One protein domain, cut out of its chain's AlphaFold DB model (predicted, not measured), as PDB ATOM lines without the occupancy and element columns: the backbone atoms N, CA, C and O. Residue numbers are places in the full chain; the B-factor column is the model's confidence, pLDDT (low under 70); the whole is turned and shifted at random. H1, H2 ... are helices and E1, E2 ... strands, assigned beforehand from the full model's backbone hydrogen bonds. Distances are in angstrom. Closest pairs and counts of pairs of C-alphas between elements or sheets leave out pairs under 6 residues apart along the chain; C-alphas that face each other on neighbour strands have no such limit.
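Overview. This is residues 239 to 245 and 309 to 348 of the 901 residues of the protein "Dpy-30 motif protein" of Besnoitia besnoiti (UniProt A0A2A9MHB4). A twisted sheet of four strands has one helix, H1, packed along one face on its E3 and E2 side; the other face is bare. The printed part has 47 residues, with E1, E2, E3, H1 and E4 along the chain; the class is mixed, the sheet, E3 E2 E1 E4, also mixed. It is compact, radius of gyration of the C-alphas 9.9 A, spanning 26 by 19 by 17 A.

Arrangement. E1, residues 240 to 245, is antiparallel to E2, residues 309 to 314, with N 242 and O 313 2.8 A apart. E2 and E3, residues 320 to 322, form an antiparallel hairpin, N 312 and O 321 2.9 A apart. H1, residues 323 to 338, is on the sheet at a height of 9.5 A; its closest C-alphas to E2 are Gly 323 and Trp 310, 4.7 A. In H1, 9 of 12 O i to N i+4 pairs are within hydrogen-bond range. E4, residues 343 to 346, is parallel to E1, N 241 and O 343 2.8 A apart. E3, H1 and E4 make a split strand-helix-strand unit, E2 and E1 between its strands, with a right-handed crossover.

Along the chain. E1, 17.0 A long, begins at C-alpha 240 (98.868, -34.386, 141.671). E2 measures 16.9 A, E3 6.7 A, H1 21.3 A. E4, 10.0 A, ends at C-alpha 346 (100.186, -32.307, 152.250).

Size, cuts and confidence. Residues 246 to 308 are cut out, C-alphas 245 and 309 5.8 A apart. Residues 347 to 348 have pLDDT under 70.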
ATOM      1  N   GLN A 239      98.929 -33.597 137.572       86.19
ATOM      2  CA  GLN A 239      97.966 -32.748 138.286       86.19
ATOM      3  C   GLN A 239      97.947 -33.022 139.799       86.19
ATOM      4  O   GLN A 239      97.225 -32.341 140.529       86.19
ATOM      5  N   ILE A 240      98.728 -34.002 140.267       91.44
ATOM      6  CA  ILE A 240      98.868 -34.386 141.671       91.44
ATOM      7  C   ILE A 240     100.207 -33.844 142.182       91.44
ATOM      8  O   ILE A 240     101.280 -34.342 141.833       91.44
ATOM      9  N   GLY A 241     100.133 -32.792 142.995       92.88
ATOM     10  CA  GLY A 241     101.282 -32.154 143.624       92.88
ATOM     11  C   GLY A 241     101.471 -32.606 145.070       92.88
ATOM     12  O   GLY A 241     100.504 -32.682 145.825       92.88
ATOM     13  N   SER A 242     102.710 -32.865 145.482       93.75
ATOM     14  CA  SER A 242     103.090 -33.020 146.886       93.75
ATOM     15  C   SER A 242     103.745 -31.736 147.397       93.75
ATOM     16  O   SER A 242     104.724 -31.251 146.824       93.75
ATOM     17  N   LEU A 243     103.192 -31.179 148.477       95.00
ATOM     18  CA  LEU A 243     103.758 -30.029 149.177       95.00
ATOM     19  C   LEU A 243     104.459 -30.505 150.453       95.00
ATOM     20  O   LEU A 243     103.838 -31.151 151.302       95.00
ATOM     21  N   SER A 244     105.735 -30.156 150.597       93.56
ATOM     22  CA  SER A 244     106.540 -30.416 151.790       93.56
ATOM     23  C   SER A 244     107.178 -29.132 152.328       93.56
ATOM     24  O   SER A 244     107.328 -28.131 151.623       93.56
ATOM     25  N   VAL A 245     107.547 -29.158 153.610       94.88
ATOM     26  CA  VAL A 245     108.247 -28.067 154.297       94.88
ATOM     27  C   VAL A 245     109.482 -28.642 154.971       94.88
ATOM     28  O   VAL A 245     109.407 -29.672 155.638       94.88
ATOM     29  N   THR A 309     112.010 -23.654 154.293       92.75
ATOM     30  CA  THR A 309     111.960 -23.815 152.836       92.75
ATOM     31  C   THR A 309     110.786 -24.715 152.477       92.75
ATOM     32  O   THR A 309     110.723 -25.876 152.882       92.75
ATOM     33  N   TRP A 310     109.845 -24.160 151.719       96.06
ATOM     34  CA  TRP A 310     108.681 -24.868 151.189       96.06
ATOM     35  C   TRP A 310     109.019 -25.434 149.812       96.06
ATOM     36  O   TRP A 310     109.700 -24.760 149.042       96.06
ATOM     37  N   THR A 311     108.516 -26.619 149.481       95.06
ATOM     38  CA  THR A 311     108.798 -27.284 148.203       95.06
ATOM     39  C   THR A 311     107.527 -27.921 147.648       95.06
ATOM     40  O   THR A 311     106.892 -28.729 148.325       95.06
ATOM     41  N   LEU A 312     107.163 -27.587 146.408       96.19
ATOM     42  CA  LEU A 312     106.076 -28.231 145.661       96.19
ATOM     43  C   LEU A 312     106.660 -29.036 144.494       96.19
ATOM     44  O   LEU A 312     107.415 -28.496 143.686       96.19
ATOM     45  N   ARG A 313     106.295 -30.318 144.394       95.00
ATOM     46  CA  ARG A 313     106.652 -31.229 143.290       95.00
ATOM     47  C   ARG A 313     105.392 -31.835 142.687       95.00
ATOM     48  O   ARG A 313     104.467 -32.131 143.432       95.00
ATOM     49  N   PHE A 314     105.365 -32.082 141.378       94.06
ATOM     50  CA  PHE A 314     104.260 -32.786 140.711       94.06
ATOM     51  C   PHE A 314     104.694 -34.176 140.252       94.06
ATOM     52  O   PHE A 314     105.796 -34.347 139.729       94.06
ATOM     53  N   LEU A 315     103.841 -35.185 140.448       86.75
ATOM     54  CA  LEU A 315     104.163 -36.554 140.045       86.75
ATOM     55  C   LEU A 315     104.277 -36.636 138.512       86.75
ATOM     56  O   LEU A 315     103.402 -36.184 137.782       86.75
ATOM     57  N   GLY A 316     105.389 -37.174 138.010       86.12
ATOM     58  CA  GLY A 316     105.654 -37.229 136.568       86.12
ATOM     59  C   GLY A 316     106.011 -35.884 135.911       86.12
ATOM     60  O   GLY A 316     105.924 -35.781 134.689       86.12
ATOM     61  N   SER A 317     106.415 -34.865 136.682       89.75
ATOM     62  CA  SER A 317     107.007 -33.626 136.156       89.75
ATOM     63  C   SER A 317     108.307 -33.288 136.884       89.75
ATOM     64  O   SER A 317     108.340 -33.254 138.111       89.75
ATOM     65  N   ASP A 318     109.355 -32.941 136.135       90.00
ATOM     66  CA  ASP A 318     110.641 -32.489 136.695       90.00
ATOM     67  C   ASP A 318     110.563 -31.074 137.319       90.00
ATOM     68  O   ASP A 318     111.542 -30.556 137.856       90.00
ATOM     69  N   THR A 319     109.398 -30.418 137.248       90.31
ATOM     70  CA  THR A 319     109.150 -29.088 137.821       90.31
ATOM     71  C   THR A 319     108.985 -29.150 139.343       90.31
ATOM     72  O   THR A 319     107.931 -29.542 139.854       90.31
ATOM     73  N   GLN A 320     110.017 -28.701 140.052       95.38
ATOM     74  CA  GLN A 320     110.008 -28.402 141.484       95.38
ATOM     75  C   GLN A 320     109.987 -26.881 141.675       95.38
ATOM     76  O   GLN A 320     110.744 -26.181 141.008       95.38
ATOM     77  N   TYR A 321     109.150 -26.389 142.590       96.31
ATOM     78  CA  TYR A 321     109.072 -24.971 142.959       96.31
ATOM     79  C   TYR A 321     109.451 -24.795 144.433       96.31
ATOM     80  O   TYR A 321     108.969 -25.557 145.279       96.31
ATOM     81  N   GLU A 322     110.288 -23.806 144.750       95.88
ATOM     82  CA  GLU A 322     110.843 -23.586 146.087       95.88
ATOM     83  C   GLU A 322     110.526 -22.202 146.668       95.88
ATOM     84  O   GLU A 322     110.670 -21.149 146.048       95.88
ATOM     85  N   GLY A 323     110.109 -22.206 147.932       94.75
ATOM     86  CA  GLY A 323     109.645 -21.023 148.638       94.75
ATOM     87  C   GLY A 323     108.214 -20.623 148.262       94.75
ATOM     88  O   GLY A 323     107.731 -20.813 147.147       94.75
ATOM     89  N   ILE A 324     107.521 -20.020 149.230       91.31
ATOM     90  CA  ILE A 324     106.087 -19.695 149.149       91.31
ATOM     91  C   ILE A 324     105.759 -18.838 147.910       91.31
ATOM     92  O   ILE A 324     104.710 -19.016 147.292       91.31
ATOM     93  N   HIS A 325     106.654 -17.925 147.520       90.06
ATOM     94  CA  HIS A 325     106.422 -17.017 146.394       90.06
ATOM     95  C   HIS A 325     106.497 -17.709 145.024       90.06
ATOM     96  O   HIS A 325     105.658 -17.422 144.167       90.06
ATOM     97  N   GLU A 326     107.444 -18.629 144.811       93.31
ATOM     98  CA  GLU A 326     107.523 -19.375 143.549       93.31
ATOM     99  C   GLU A 326     106.345 -20.347 143.431       93.31
ATOM    100  O   GLU A 326     105.659 -20.358 142.414       93.31
ATOM    101  N   ILE A 327     106.031 -21.061 144.518       95.12
ATOM    102  CA  ILE A 327     104.889 -21.981 144.615       95.12
ATOM    103  C   ILE A 327     103.568 -21.262 144.295       95.12
ATOM    104  O   ILE A 327     102.797 -21.729 143.455       95.12
ATOM    105  N   TYR A 328     103.322 -20.092 144.896       92.00
ATOM    106  CA  TYR A 328     102.140 -19.276 144.600       92.00
ATOM    107  C   TYR A 328     102.103 -18.815 143.135       92.00
ATOM    108  O   TYR A 328     101.068 -18.910 142.473       92.00
ATOM    109  N   THR A 329     103.240 -18.352 142.606       91.25
ATOM    110  CA  THR A 329     103.352 -17.879 141.217       91.25
ATOM    111  C   THR A 329     103.078 -19.010 140.223       91.25
ATOM    112  O   THR A 329     102.304 -18.823 139.285       91.25
ATOM    113  N   ALA A 330     103.634 -20.201 140.463       90.31
ATOM    114  CA  ALA A 330     103.392 -21.400 139.671       90.31
ATOM    115  C   ALA A 330     101.916 -21.820 139.703       90.31
ATOM    116  O   ALA A 330     101.321 -22.045 138.649       90.31
ATOM    117  N   MET A 331     101.300 -21.866 140.891       89.12
ATOM    118  CA  MET A 331      99.881 -22.209 141.041       89.12
ATOM    119  C   MET A 331      98.978 -21.259 140.250       89.12
ATOM    120  O   MET A 331      98.151 -21.722 139.465       89.12
ATOM    121  N   VAL A 332      99.156 -19.944 140.417       86.06
ATOM    122  CA  VAL A 332      98.283 -18.925 139.815       86.06
ATOM    123  C   VAL A 332      98.503 -18.765 138.310       86.06
ATOM    124  O   VAL A 332      97.528 -18.629 137.572       86.06
ATOM    125  N   HIS A 333      99.754 -18.768 137.836       80.44
ATOM    126  CA  HIS A 333     100.061 -18.403 136.449       80.44
ATOM    127  C   HIS A 333     100.296 -19.589 135.509       80.44
ATOM    128  O   HIS A 333      99.994 -19.458 134.321       80.44
ATOM    129  N   ASP A 334     100.795 -20.729 135.997       82.94
ATOM    130  CA  ASP A 334     101.205 -21.849 135.136       82.94
ATOM    131  C   ASP A 334     100.347 -23.109 135.311       82.94
ATOM    132  O   ASP A 334      99.989 -23.763 134.337       82.94
ATOM    133  N   LEU A 335      99.956 -23.447 136.540       86.12
ATOM    134  CA  LEU A 335      99.233 -24.689 136.820       86.12
ATOM    135  C   LEU A 335      97.724 -24.520 136.598       86.12
ATOM    136  O   LEU A 335      97.132 -25.290 135.843       86.12
ATOM    137  N   LEU A 336      97.106 -23.469 137.155       84.06
ATOM    138  CA  LEU A 336      95.684 -23.154 136.925       84.06
ATOM    139  C   LEU A 336      95.381 -22.659 135.498       84.06
ATOM    140  O   LEU A 336      94.222 -22.657 135.088       84.06
ATOM    141  N   SER A 337      96.394 -22.266 134.719       78.44
ATOM    142  CA  SER A 337      96.233 -21.929 133.295       78.44
ATOM    143  C   SER A 337      96.315 -23.155 132.372       78.44
ATOM    144  O   SER A 337      95.756 -23.133 131.275       78.44
ATOM    145  N   ARG A 338      96.958 -24.244 132.823       79.56
ATOM    146  CA  ARG A 338      97.057 -25.533 132.111       79.56
ATOM    147  C   ARG A 338      96.000 -26.555 132.545       79.56
ATOM    148  O   ARG A 338      95.677 -27.459 131.771       79.56
ATOM    149  N   HIS A 339      95.496 -26.468 133.777       84.62
ATOM    150  CA  HIS A 339      94.686 -27.515 134.402       84.62
ATOM    151  C   HIS A 339      93.454 -26.953 135.128       84.62
ATOM    152  O   HIS A 339      93.566 -26.172 136.065       84.62
ATOM    153  N   ASN A 340      92.267 -27.427 134.732       72.62
ATOM    154  CA  ASN A 340      90.983 -27.043 135.340       72.62
ATOM    155  C   ASN A 340      90.799 -27.568 136.780       72.62
ATOM    156  O   ASN A 340      89.899 -27.118 137.483       72.62
ATOM    157  N   VAL A 341      91.594 -28.564 137.183       76.06
ATOM    158  CA  VAL A 341      91.595 -29.194 138.509       76.06
ATOM    159  C   VAL A 341      93.044 -29.520 138.867       76.06
ATOM    160  O   VAL A 341      93.792 -30.013 138.021       76.06
ATOM    161  N   LEU A 342      93.423 -29.263 140.117       84.88
ATOM    162  CA  LEU A 342      94.705 -29.634 140.714       84.88
ATOM    163  C   LEU A 342      94.425 -30.344 142.041       84.88
ATOM    164  O   LEU A 342      93.526 -29.939 142.777       84.88
ATOM    165  N   CYS A 343      95.194 -31.383 142.354       87.06
ATOM    166  CA  CYS A 343      95.148 -32.069 143.640       87.06
ATOM    167  C   CYS A 343      96.459 -31.805 144.383       87.06
ATOM    168  O   CYS A 343      97.530 -32.009 143.816       87.06
ATOM    169  N   LEU A 344      96.387 -31.338 145.632       89.31
ATOM    170  CA  LEU A 344      97.560 -31.080 146.467       89.31
ATOM    171  C   LEU A 344      97.526 -31.965 147.713       89.31
ATOM    172  O   LEU A 344      96.625 -31.860 148.545       89.31
ATOM    173  N   CYS A 345      98.527 -32.830 147.834       80.06
ATOM    174  CA  CYS A 345      98.748 -33.690 148.984       80.06
ATOM    175  C   CYS A 345      99.756 -33.030 149.932       80.06
ATOM    176  O   CYS A 345     100.891 -32.740 149.551       80.06
ATOM    177  N   PHE A 346      99.342 -32.830 151.180       81.75
ATOM    178  CA  PHE A 346     100.186 -32.307 152.250       81.75
ATOM    179  C   PHE A 346     100.746 -33.488 153.043       81.75
ATOM    180  O   PHE A 346      99.982 -34.303 153.557       81.75
ATOM    181  N   GLY A 347     102.071 -33.588 153.132       59.72
ATOM    182  CA  GLY A 347     102.741 -34.666 153.855       59.72
ATOM    183  C   GLY A 347     103.893 -34.142 154.698       59.72
ATOM    184  O   GLY A 347     104.704 -33.345 154.226       59.72
ATOM    185  N   ALA A 348     103.997 -34.631 155.934       44.25
ATOM    186  CA  ALA A 348     105.277 -34.608 156.630       44.25
ATOM    187  C   ALA A 348     106.282 -35.446 155.822       44.25
ATOM    188  O   ALA A 348     105.912 -36.478 155.254       44.25
TER     189      ALA A 348